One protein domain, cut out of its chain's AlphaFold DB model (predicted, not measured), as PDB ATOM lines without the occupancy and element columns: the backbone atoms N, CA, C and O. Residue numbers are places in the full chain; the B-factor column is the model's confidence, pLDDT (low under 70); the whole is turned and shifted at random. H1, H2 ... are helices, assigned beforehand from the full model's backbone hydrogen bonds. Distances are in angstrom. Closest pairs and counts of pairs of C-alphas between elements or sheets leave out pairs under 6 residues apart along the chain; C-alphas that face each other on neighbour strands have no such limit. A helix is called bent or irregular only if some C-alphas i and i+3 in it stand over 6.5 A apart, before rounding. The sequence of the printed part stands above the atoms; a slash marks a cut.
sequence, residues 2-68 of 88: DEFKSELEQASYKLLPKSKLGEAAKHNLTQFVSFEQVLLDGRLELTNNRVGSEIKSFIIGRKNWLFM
ATOM      1  N   ASP A   2     -26.736  -8.363  31.998       88.56
ATOM      2  CA  ASP A   2     -25.532  -7.800  31.373       88.56
ATOM      3  C   ASP A   2     -24.405  -7.496  32.368       88.56
ATOM      4  O   ASP A   2     -23.247  -7.796  32.095       88.56
ATOM      5  N   GLU A   3     -24.742  -6.978  33.553       92.75
ATOM      6  CA  GLU A   3     -23.765  -6.711  34.618       92.75
ATOM      7  C   GLU A   3     -23.036  -7.993  35.045       92.75
ATOM      8  O   GLU A   3     -21.813  -8.068  34.959       92.75
ATOM      9  N   PHE A   4     -23.785  -9.052  35.362       90.62
ATOM     10  CA  PHE A   4     -23.226 -10.358  35.722       90.62
ATOM     11  C   PHE A   4     -22.365 -10.964  34.602       90.62
ATOM     12  O   PHE A   4     -21.304 -11.536  34.856       90.62
ATOM     13  N   LYS A   5     -22.784 -10.808  33.341       92.31
ATOM     14  CA  LYS A   5     -21.982 -11.239  32.191       92.31
ATOM     15  C   LYS A   5     -20.656 -10.480  32.120       92.31
ATOM     16  O   LYS A   5     -19.611 -11.101  31.940       92.31
ATOM     17  N   SER A   6     -20.690  -9.164  32.321       93.50
ATOM     18  CA  SER A   6     -19.493  -8.320  32.311       93.50
ATOM     19  C   SER A   6     -18.522  -8.677  33.445       93.50
ATOM     20  O   SER A   6     -17.311  -8.704  33.235       93.50
ATOM     21  N   GLU A   7     -19.034  -9.039  34.624       93.00
ATOM     22  CA  GLU A   7     -18.218  -9.509  35.747       93.00
ATOM     23  C   GLU A   7     -17.526 -10.839  35.428       93.00
ATOM     24  O   GLU A   7     -16.337 -11.002  35.713       93.00
ATOM     25  N   LEU A   8     -18.233 -11.778  34.788       92.12
ATOM     26  CA  LEU A   8     -17.653 -13.044  34.332       92.12
ATOM     27  C   LEU A   8     -16.580 -12.833  33.259       92.12
ATOM     28  O   LEU A   8     -15.540 -13.492  33.299       92.12
ATOM     29  N   GLU A   9     -16.801 -11.908  32.326       92.44
ATOM     30  CA  GLU A   9     -15.811 -11.540  31.311       92.44
ATOM     31  C   GLU A   9     -14.559 -10.954  31.972       92.44
ATOM     32  O   GLU A   9     -13.453 -11.450  31.745       92.44
ATOM     33  N   GLN A  10     -14.714  -9.992  32.885       93.00
ATOM     34  CA  GLN A  10     -13.601  -9.426  33.651       93.00
ATOM     35  C   GLN A  10     -12.855 -10.481  34.478       93.00
ATOM     36  O   GLN A  10     -11.622 -10.465  34.534       93.00
ATOM     37  N   ALA A  11     -13.577 -11.405  35.114       89.75
ATOM     38  CA  ALA A  11     -12.980 -12.512  35.849       89.75
ATOM     39  C   ALA A  11     -12.200 -13.446  34.913       89.75
ATOM     40  O   ALA A  11     -11.100 -13.875  35.258       89.75
ATOM     41  N   SER A  12     -12.710 -13.709  33.707       88.44
ATOM     42  CA  SER A  12     -12.043 -14.570  32.724       88.44
ATOM     43  C   SER A  12     -10.690 -14.016  32.261       88.44
ATOM     44  O   SER A  12      -9.754 -14.794  32.088       88.44
ATOM     45  N   TYR A  13     -10.547 -12.688  32.146       88.38
ATOM     46  CA  TYR A  13      -9.277 -12.042  31.794       88.38
ATOM     47  C   TYR A  13      -8.256 -12.052  32.937       88.38
ATOM     48  O   TYR A  13      -7.052 -12.084  32.693       88.38
ATOM     49  N   LYS A  14      -8.725 -12.012  34.191       90.81
ATOM     50  CA  LYS A  14      -7.864 -12.010  35.385       90.81
ATOM     51  C   LYS A  14      -7.406 -13.415  35.787       90.81
ATOM     52  O   LYS A  14      -6.378 -13.561  36.445       90.81
ATOM     53  N   LEU A  15      -8.176 -14.444  35.439       92.50
ATOM     54  CA  LEU A  15      -7.922 -15.826  35.836       92.50
ATOM     55  C   LEU A  15      -7.040 -16.558  34.823       92.50
ATOM     56  O   LEU A  15      -7.143 -16.385  33.612       92.50
ATOM     57  N   LEU A  16      -6.197 -17.458  35.330       90.56
ATOM     58  CA  LEU A  16      -5.396 -18.321  34.472       90.56
ATOM     59  C   LEU A  16      -6.322 -19.322  33.746       90.56
ATOM     60  O   LEU A  16      -7.055 -20.050  34.423       90.56
ATOM     61  N   PRO A  17      -6.267 -19.447  32.409       83.19
ATOM     62  CA  PRO A  17      -7.239 -20.233  31.639       83.19
ATOM     63  C   PRO A  17      -7.223 -21.738  31.943       83.19
ATOM     64  O   PRO A  17      -8.202 -22.424  31.674       83.19
ATOM     65  N   LYS A  18      -6.123 -22.262  32.500       88.81
ATOM     66  CA  LYS A  18      -5.992 -23.668  32.928       88.81
ATOM     67  C   LYS A  18      -6.265 -23.890  34.420       88.81
ATOM     68  O   LYS A  18      -6.146 -25.010  34.903       88.81
ATOM     69  N   SER A  19      -6.570 -22.835  35.171       94.44
ATOM     70  CA  SER A  19      -7.003 -22.977  36.560       94.44
ATOM     71  C   SER A  19      -8.440 -23.488  36.599       94.44
ATOM     72  O   SER A  19      -9.242 -23.114  35.747       94.44
ATOM     73  N   LYS A  20      -8.798 -24.257  37.635       93.00
ATOM     74  CA  LYS A  20     -10.186 -24.700  37.864       93.00
ATOM     75  C   LYS A  20     -11.175 -23.528  37.867       93.00
ATOM     76  O   LYS A  20     -12.286 -23.656  37.370       93.00
ATOM     77  N   LEU A  21     -10.754 -22.374  38.395       91.88
ATOM     78  CA  LEU A  21     -11.570 -21.157  38.393       91.88
ATOM     79  C   LEU A  21     -11.720 -20.555  36.990       91.88
ATOM     80  O   LEU A  21     -12.808 -20.116  36.633       91.88
ATOM     81  N   GLY A  22     -10.651 -20.552  36.189       92.56
ATOM     82  CA  GLY A  22     -10.695 -20.069  34.806       92.56
ATOM     83  C   GLY A  22     -11.555 -20.966  33.914       92.56
ATOM     84  O   GLY A  22     -12.338 -20.471  33.107       92.56
ATOM     85  N   GLU A  23     -11.474 -22.282  34.115       93.19
ATOM     86  CA  GLU A  23     -12.331 -23.256  33.442       93.19
ATOM     87  C   GLU A  23     -13.805 -23.064  33.820       93.19
ATOM     88  O   GLU A  23     -14.654 -22.992  32.934       93.19
ATOM     89  N   ALA A  24     -14.108 -22.879  35.110       93.12
ATOM     90  CA  ALA A  24     -15.463 -22.584  35.574       93.12
ATOM     91  C   ALA A  24     -16.009 -21.264  34.995       93.12
ATOM     92  O   ALA A  24     -17.137 -21.229  34.502       93.12
ATOM     93  N   ALA A  25     -15.209 -20.193  34.986       93.25
ATOM     94  CA  ALA A  25     -15.600 -18.908  34.404       93.25
ATOM     95  C   ALA A  25     -15.898 -19.030  32.901       93.25
ATOM     96  O   ALA A  25     -16.940 -18.576  32.427       93.25
ATOM     97  N   LYS A  26     -15.026 -19.717  32.154       92.62
ATOM     98  CA  LYS A  26     -15.232 -19.993  30.726       92.62
ATOM     99  C   LYS A  26     -16.474 -20.849  30.481       92.62
ATOM    100  O   LYS A  26     -17.219 -20.600  29.529       92.62
ATOM    101  N   HIS A  27     -16.706 -21.851  31.326       92.69
ATOM    102  CA  HIS A  27     -17.882 -22.704  31.224       92.69
ATOM    103  C   HIS A  27     -19.170 -21.893  31.408       92.69
ATOM    104  O   HIS A  27     -20.079 -22.022  30.583       92.69
ATOM    105  N   ASN A  28     -19.218 -21.017  32.413       93.19
ATOM    106  CA  ASN A  28     -20.356 -20.132  32.655       93.19
ATOM    107  C   ASN A  28     -20.609 -19.190  31.473       93.19
ATOM    108  O   ASN A  28     -21.746 -19.081  31.027       93.19
ATOM    109  N   LEU A  29     -19.562 -18.581  30.901       93.56
ATOM    110  CA  LEU A  29     -19.695 -17.729  29.710       93.56
ATOM    111  C   LEU A  29     -20.262 -18.494  28.507       93.56
ATOM    112  O   LEU A  29     -21.115 -17.980  27.790       93.56
ATOM    113  N   THR A  30     -19.832 -19.742  28.308       93.44
ATOM    114  CA  THR A  30     -20.322 -20.588  27.206       93.44
ATOM    115  C   THR A  30     -21.793 -20.978  27.394       93.44
ATOM    116  O   THR A  30     -22.534 -21.078  26.422       93.44
ATOM    117  N   GLN A  31     -22.225 -21.202  28.638       92.31
ATOM    118  CA  GLN A  31     -23.600 -21.599  28.970       92.31
ATOM    119  C   GLN A  31     -24.543 -20.413  29.212       92.31
ATOM    120  O   GLN A  31     -25.737 -20.620  29.418       92.31
ATOM    121  N   PHE A  32     -24.038 -19.179  29.172       93.12
ATOM    122  CA  PHE A  32     -24.795 -17.990  29.553       93.12
ATOM    123  C   PHE A  32     -26.071 -17.803  28.723       93.12
ATOM    124  O   PHE A  32     -27.110 -17.453  29.269       93.12
ATOM    125  N   VAL A  33     -26.015 -18.108  27.422       91.19
ATOM    126  CA  VAL A  33     -27.181 -18.026  26.523       91.19
ATOM    127  C   VAL A  33     -28.284 -18.993  26.961       91.19
ATOM    128  O   VAL A  33     -29.446 -18.605  27.051       91.19
ATOM    129  N   SER A  34     -27.930 -20.239  27.285       89.19
ATOM    130  CA  SER A  34     -28.885 -21.234  27.788       89.19
ATOM    131  C   SER A  34     -29.474 -20.812  29.135       89.19
ATOM    132  O   SER A  34     -30.663 -20.991  29.375       89.19
ATOM    133  N   PHE A  35     -28.653 -20.226  30.010       90.38
ATOM    134  CA  PHE A  35     -29.108 -19.702  31.297       90.38
ATOM    135  C   PHE A  35     -30.125 -18.566  31.126       90.38
ATOM    136  O   PHE A  35     -31.155 -18.552  31.793       90.38
ATOM    137  N   GLU A  36     -29.875 -17.652  30.191       92.81
ATOM    138  CA  GLU A  36     -30.774 -16.538  29.895       92.81
ATOM    139  C   GLU A  36     -32.128 -17.024  29.354       92.81
ATOM    140  O   GLU A  36     -33.176 -16.532  29.766       92.81
ATOM    141  N   GLN A  37     -32.127 -18.065  28.518       91.25
ATOM    142  CA  GLN A  37     -33.352 -18.688  28.004       91.25
ATOM    143  C   GLN A  37     -34.232 -19.286  29.109       91.25
ATOM    144  O   GLN A  37     -35.452 -19.154  29.043       91.25
ATOM    145  N   VAL A  38     -33.637 -19.891  30.141       90.31
ATOM    146  CA  VAL A  38     -34.391 -20.432  31.289       90.31
ATOM    147  C   VAL A  38     -35.085 -19.319  32.079       90.31
ATOM    148  O   VAL A  38     -36.161 -19.530  32.631       90.31
ATOM    149  N   LEU A  39     -34.504 -18.120  32.123       90.50
ATOM    150  CA  LEU A  39     -35.131 -16.971  32.780       90.50
ATOM    151  C   LEU A  39     -36.265 -16.364  31.944       90.50
ATOM    152  O   LEU A  39     -37.202 -15.802  32.507       90.50
ATOM    153  N   LEU A  40     -36.186 -16.479  30.616       92.19
ATOM    154  CA  LEU A  40     -37.229 -16.023  29.695       92.19
ATOM    155  C   LEU A  40     -38.423 -16.989  29.640       92.19
ATOM    156  O   LEU A  40     -39.556 -16.540  29.473       92.19
ATOM    157  N   ASP A  41     -38.184 -18.293  29.795       91.19
ATOM    158  CA  ASP A  41     -39.222 -19.327  29.806       91.19
ATOM    159  C   ASP A  41     -39.156 -20.191  31.074       91.19
ATOM    160  O   ASP A  41     -38.390 -21.149  31.175       91.19
ATOM    161  N   GLY A  42     -40.047 -19.896  32.026       88.25
ATOM    162  CA  GLY A  42     -40.150 -20.616  33.298       88.25
ATOM    163  C   GLY A  42     -40.669 -22.056  33.200       88.25
ATOM    164  O   GLY A  42     -40.769 -22.731  34.222       88.25
ATOM    165  N   ARG A  43     -41.025 -22.547  32.006       90.62
ATOM    166  CA  ARG A  43     -41.345 -23.970  31.790       90.62
ATOM    167  C   ARG A  43     -40.092 -24.836  31.689       90.62
ATOM    168  O   ARG A  43     -40.189 -26.058  31.803       90.62
ATOM    169  N   LEU A  44     -38.936 -24.227  31.433       88.38
ATOM    170  CA  LEU A  44     -37.663 -24.925  31.345       88.38
ATOM    171  C   LEU A  44     -37.128 -25.228  32.748       88.38
ATOM    172  O   LEU A  44     -37.062 -24.363  33.619       88.38
ATOM    173  N   GLU A  45     -36.707 -26.472  32.966       87.56
ATOM    174  CA  GLU A  45     -36.024 -26.851  34.200       87.56
ATOM    175  C   GLU A  45     -34.559 -26.391  34.164       87.56
ATOM    176  O   GLU A  45     -33.819 -26.732  33.243       87.56
ATOM    177  N   LEU A  46     -34.118 -25.665  35.198       87.19
ATOM    178  CA  LEU A  46     -32.730 -25.195  35.321       87.19
ATOM    179  C   LEU A  46     -31.730 -26.340  35.558       87.19
ATOM    180  O   LEU A  46     -30.558 -26.246  35.198       87.19
ATOM    181  N   THR A  47     -32.177 -27.417  36.204       87.75
ATOM    182  CA  THR A  47     -31.323 -28.563  36.543       87.75
ATOM    183  C   THR A  47     -31.381 -29.627  35.457       87.75
ATOM    184  O   THR A  47     -32.409 -29.816  34.813       87.75
ATOM    185  N   ASN A  48     -30.317 -30.414  35.304       88.38
ATOM    186  CA  ASN A  48     -30.312 -31.518  34.342       88.38
ATOM    187  C   ASN A  48     -31.069 -32.772  34.826       88.38
ATOM    188  O   ASN A  48     -30.938 -33.826  34.204       88.38
ATOM    189  N   ASN A  49     -31.834 -32.695  35.921       89.81
ATOM    190  CA  ASN A  49     -32.438 -33.867  36.553       89.81
ATOM    191  C   ASN A  49     -33.380 -34.617  35.609       89.81
ATOM    192  O   ASN A  49     -33.297 -35.844  35.525       89.81
ATOM    193  N   ARG A  50     -34.224 -33.898  34.860       89.94
ATOM    194  CA  ARG A  50     -35.110 -34.504  33.862       89.94
ATOM    195  C   ARG A  50     -34.333 -35.216  32.763       89.94
ATOM    196  O   ARG A  50     -34.566 -36.398  32.533       89.94
ATOM    197  N   VAL A  51     -33.334 -34.552  32.181       90.06
ATOM    198  CA  VAL A  51     -32.454 -35.145  31.158       90.06
ATOM    199  C   VAL A  51     -31.735 -36.386  31.702       90.06
ATOM    200  O   VAL A  51     -31.694 -37.428  31.053       90.06
ATOM    201  N   GLY A  52     -31.209 -36.317  32.926       92.00
ATOM    202  CA  GLY A  52     -30.564 -37.446  33.589       92.00
ATOM    203  C   GLY A  52     -31.526 -38.611  33.825       92.00
ATOM    204  O   GLY A  52     -31.154 -39.761  33.608       92.00
ATOM    205  N   SER A  53     -32.765 -38.333  34.232       91.62
ATOM    206  CA  SER A  53     -33.806 -39.349  34.415       91.62
ATOM    207  C   SER A  53     -34.187 -40.025  33.095       91.62
ATOM    208  O   SER A  53     -34.231 -41.253  33.016       91.62
ATOM    209  N   GLU A  54     -34.377 -39.235  32.040       92.81
ATOM    210  CA  GLU A  54     -34.685 -39.724  30.695       92.81
ATOM    211  C   GLU A  54     -33.561 -40.638  30.174       92.81
ATOM    212  O   GLU A  54     -33.814 -41.776  29.766       92.81
ATOM    213  N   ILE A  55     -32.300 -40.208  30.288       93.06
ATOM    214  CA  ILE A  55     -31.133 -40.968  29.810       93.06
ATOM    215  C   ILE A  55     -30.869 -42.229  30.653       93.06
ATOM    216  O   ILE A  55     -30.403 -43.239  30.116       93.06
ATOM    217  N   LYS A  56     -31.171 -42.228  31.958       92.38
ATOM    218  CA  LYS A  56     -30.967 -43.403  32.832       92.38
ATOM    219  C   LYS A  56     -31.672 -44.646  32.294       92.38
ATOM    220  O   LYS A  56     -31.061 -45.714  32.280       92.38
ATOM    221  N   SER A  57     -32.908 -44.503  31.814       87.62
ATOM    222  CA  SER A  57     -33.680 -45.614  31.233       87.62
ATOM    223  C   SER A  57     -32.927 -46.293  30.080       87.62
ATOM    224  O   SER A  57     -32.823 -47.517  30.010       87.62
ATOM    225  N   PHE A  58     -32.291 -45.484  29.236       89.25
ATOM    226  CA  PHE A  58     -31.518 -45.932  28.094       89.25
ATOM    227  C   PHE A  58     -30.185 -46.581  28.488       89.25
ATOM    228  O   PHE A  58     -29.818 -47.629  27.949       89.25
ATOM    229  N   ILE A  59     -29.471 -46.003  29.460       91.69
ATOM    230  CA  ILE A  59     -28.228 -46.580  29.996       91.69
ATOM    231  C   ILE A  59     -28.501 -47.959  30.612       91.69
ATOM    232  O   ILE A  59     -27.737 -48.898  30.380       91.69
ATOM    233  N   ILE A  60     -29.590 -48.091  31.372       90.88
ATOM    234  CA  ILE A  60     -29.997 -49.356  31.992       90.88
ATOM    235  C   ILE A  60     -30.362 -50.383  30.914       90.88
ATOM    236  O   ILE A  60     -29.865 -51.505  30.959       90.88
ATOM    237  N   GLY A  61     -31.144 -49.993  29.901       88.69
ATOM    238  CA  GLY A  61     -31.492 -50.871  28.780       88.69
ATOM    239  C   GLY A  61     -30.263 -51.429  28.056       88.69
ATOM    240  O   GLY A  61     -30.151 -52.639  27.865       88.69
ATOM    241  N   ARG A  62     -29.280 -50.575  27.737       88.69
ATOM    242  CA  ARG A  62     -28.024 -51.007  27.099       88.69
ATOM    243  C   ARG A  62     -27.188 -51.935  27.969       88.69
ATOM    244  O   ARG A  62     -26.639 -52.905  27.454       88.69
ATOM    245  N   LYS A  63     -27.091 -51.651  29.271       86.81
ATOM    246  CA  LYS A  63     -26.425 -52.553  30.219       86.81
ATOM    247  C   LYS A  63     -27.107 -53.920  30.237       86.81
ATOM    248  O   LYS A  63     -26.415 -54.926  30.164       86.81
ATOM    249  N   ASN A  64     -28.437 -53.961  30.255       85.44
ATOM    250  CA  ASN A  64     -29.192 -55.214  30.286       85.44
ATOM    251  C   ASN A  64     -29.036 -56.030  28.993       85.44
ATOM    252  O   ASN A  64     -28.898 -57.248  29.067       85.44
ATOM    253  N   TRP A  65     -28.982 -55.384  27.822       83.50
ATOM    254  CA  TRP A  65     -28.754 -56.075  26.545       83.50
ATOM    255  C   TRP A  65     -27.408 -56.801  26.469       83.50
ATOM    256  O   TRP A  65     -27.347 -57.894  25.913       83.50
ATOM    257  N   LEU A  66     -26.346 -56.250  27.064       79.81
ATOM    258  CA  LEU A  66     -25.032 -56.906  27.100       79.81
ATOM    259  C   LEU A  66     -25.032 -58.209  27.920       79.81
ATOM    260  O   LEU A  66     -24.202 -59.079  27.669       79.81
ATOM    261  N   PHE A  67     -25.965 -58.364  28.863       73.81
ATOM    262  CA  PHE A  67     -26.084 -59.550  29.720       73.81
ATOM    263  C   PHE A  67     -27.274 -60.449  29.353       73.81
ATOM    264  O   PHE A  67     -27.578 -61.395  30.075       73.81
ATOM    265  N   MET A  68     -27.923 -60.213  28.208       70.75
ATOM    266  CA  MET A  68     -29.115 -60.948  27.767       70.75
ATOM    267  C   MET A  68     -28.801 -62.316  27.126       70.75
ATOM    268  O   MET A  68     -29.566 -62.814  26.306       70.75
TER     269      MET A  68
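AT A GLANCE: This is residues 2 to 68 of the 88 residues of the protein "Transposase" of Erysipelothrix sp (UniProt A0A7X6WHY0). A helical hairpin with a long arm: H1 and the first arm of the bent helix H2 lie side by side, and after H2 a loop leads to H3, which sticks out by itself. Residues 47 to 68, of which 49 to 66 belong to H3, touch no other helix and make much of the length. The printed part has 67 residues with three named helices, H1, H2 and H3 in that order, and no named strand; the class is all helix. The whole is extended, with a radius of gyration of the C-alphas of 17.8 A, and flat, its C-alphas spanning 54 by 33 by 11 A.

HOW THE PARTS SIT: H1, residues 2 to 14, is followed by a tight link of 5 residues to H2, residues 20 to 40. By its hydrogen bonds H2 was assigned as one helix, but it is bent: C-alphas 30 and 33 are 7.4 A apart. Its arms are H2a, residues 20 to 30, and H2b, residues 33 to 40, and their lines stand at a steep tilt of 60 degrees. H1 and H2a form a helical hairpin. They touch, with 11 pairs of C-alphas within 8 A, and their closest C-alphas are those of Ser 12 and Ala 25, 5.9 A apart. They run opposite ways at a tilt of 38 degrees, only just steep. H1 and H2b are apart. A short link of 8 residues leads from H2 to H3, residues 49 to 66, which is apart from H1, H2a and H2b. In H1, H2a and H2b every O i to N i+4 pair is within hydrogen-bond range, and in H3 12 of 14 are.

IN THESE COORDINATES: H1 begins at C-alpha 2, at (-25.532, -7.800, 31.373), and is 18.6 A long from first to last C-alpha. H2a measures 15.3 A from C-alpha 20, at (-10.186, -24.700, 37.864), to C-alpha 30. H2b measures 10.7 A from C-alpha 33 to C-alpha 40. H3 is 26.0 A long and ends at C-alpha 66, at (-25.032, -56.906, 27.100).

THE WHOLE: The two C-alphas farthest apart are those of Glu 3 and Met 68, at 54.9 A. Residues 39 to 45 and 47 to 68 stand free; without them the body of 38 residues spans 29 by 19 by 11 A. The printed part has no cut, and neither link is long. The mean pLDDT of the printed part is 90.0, and no printed residue is under 70.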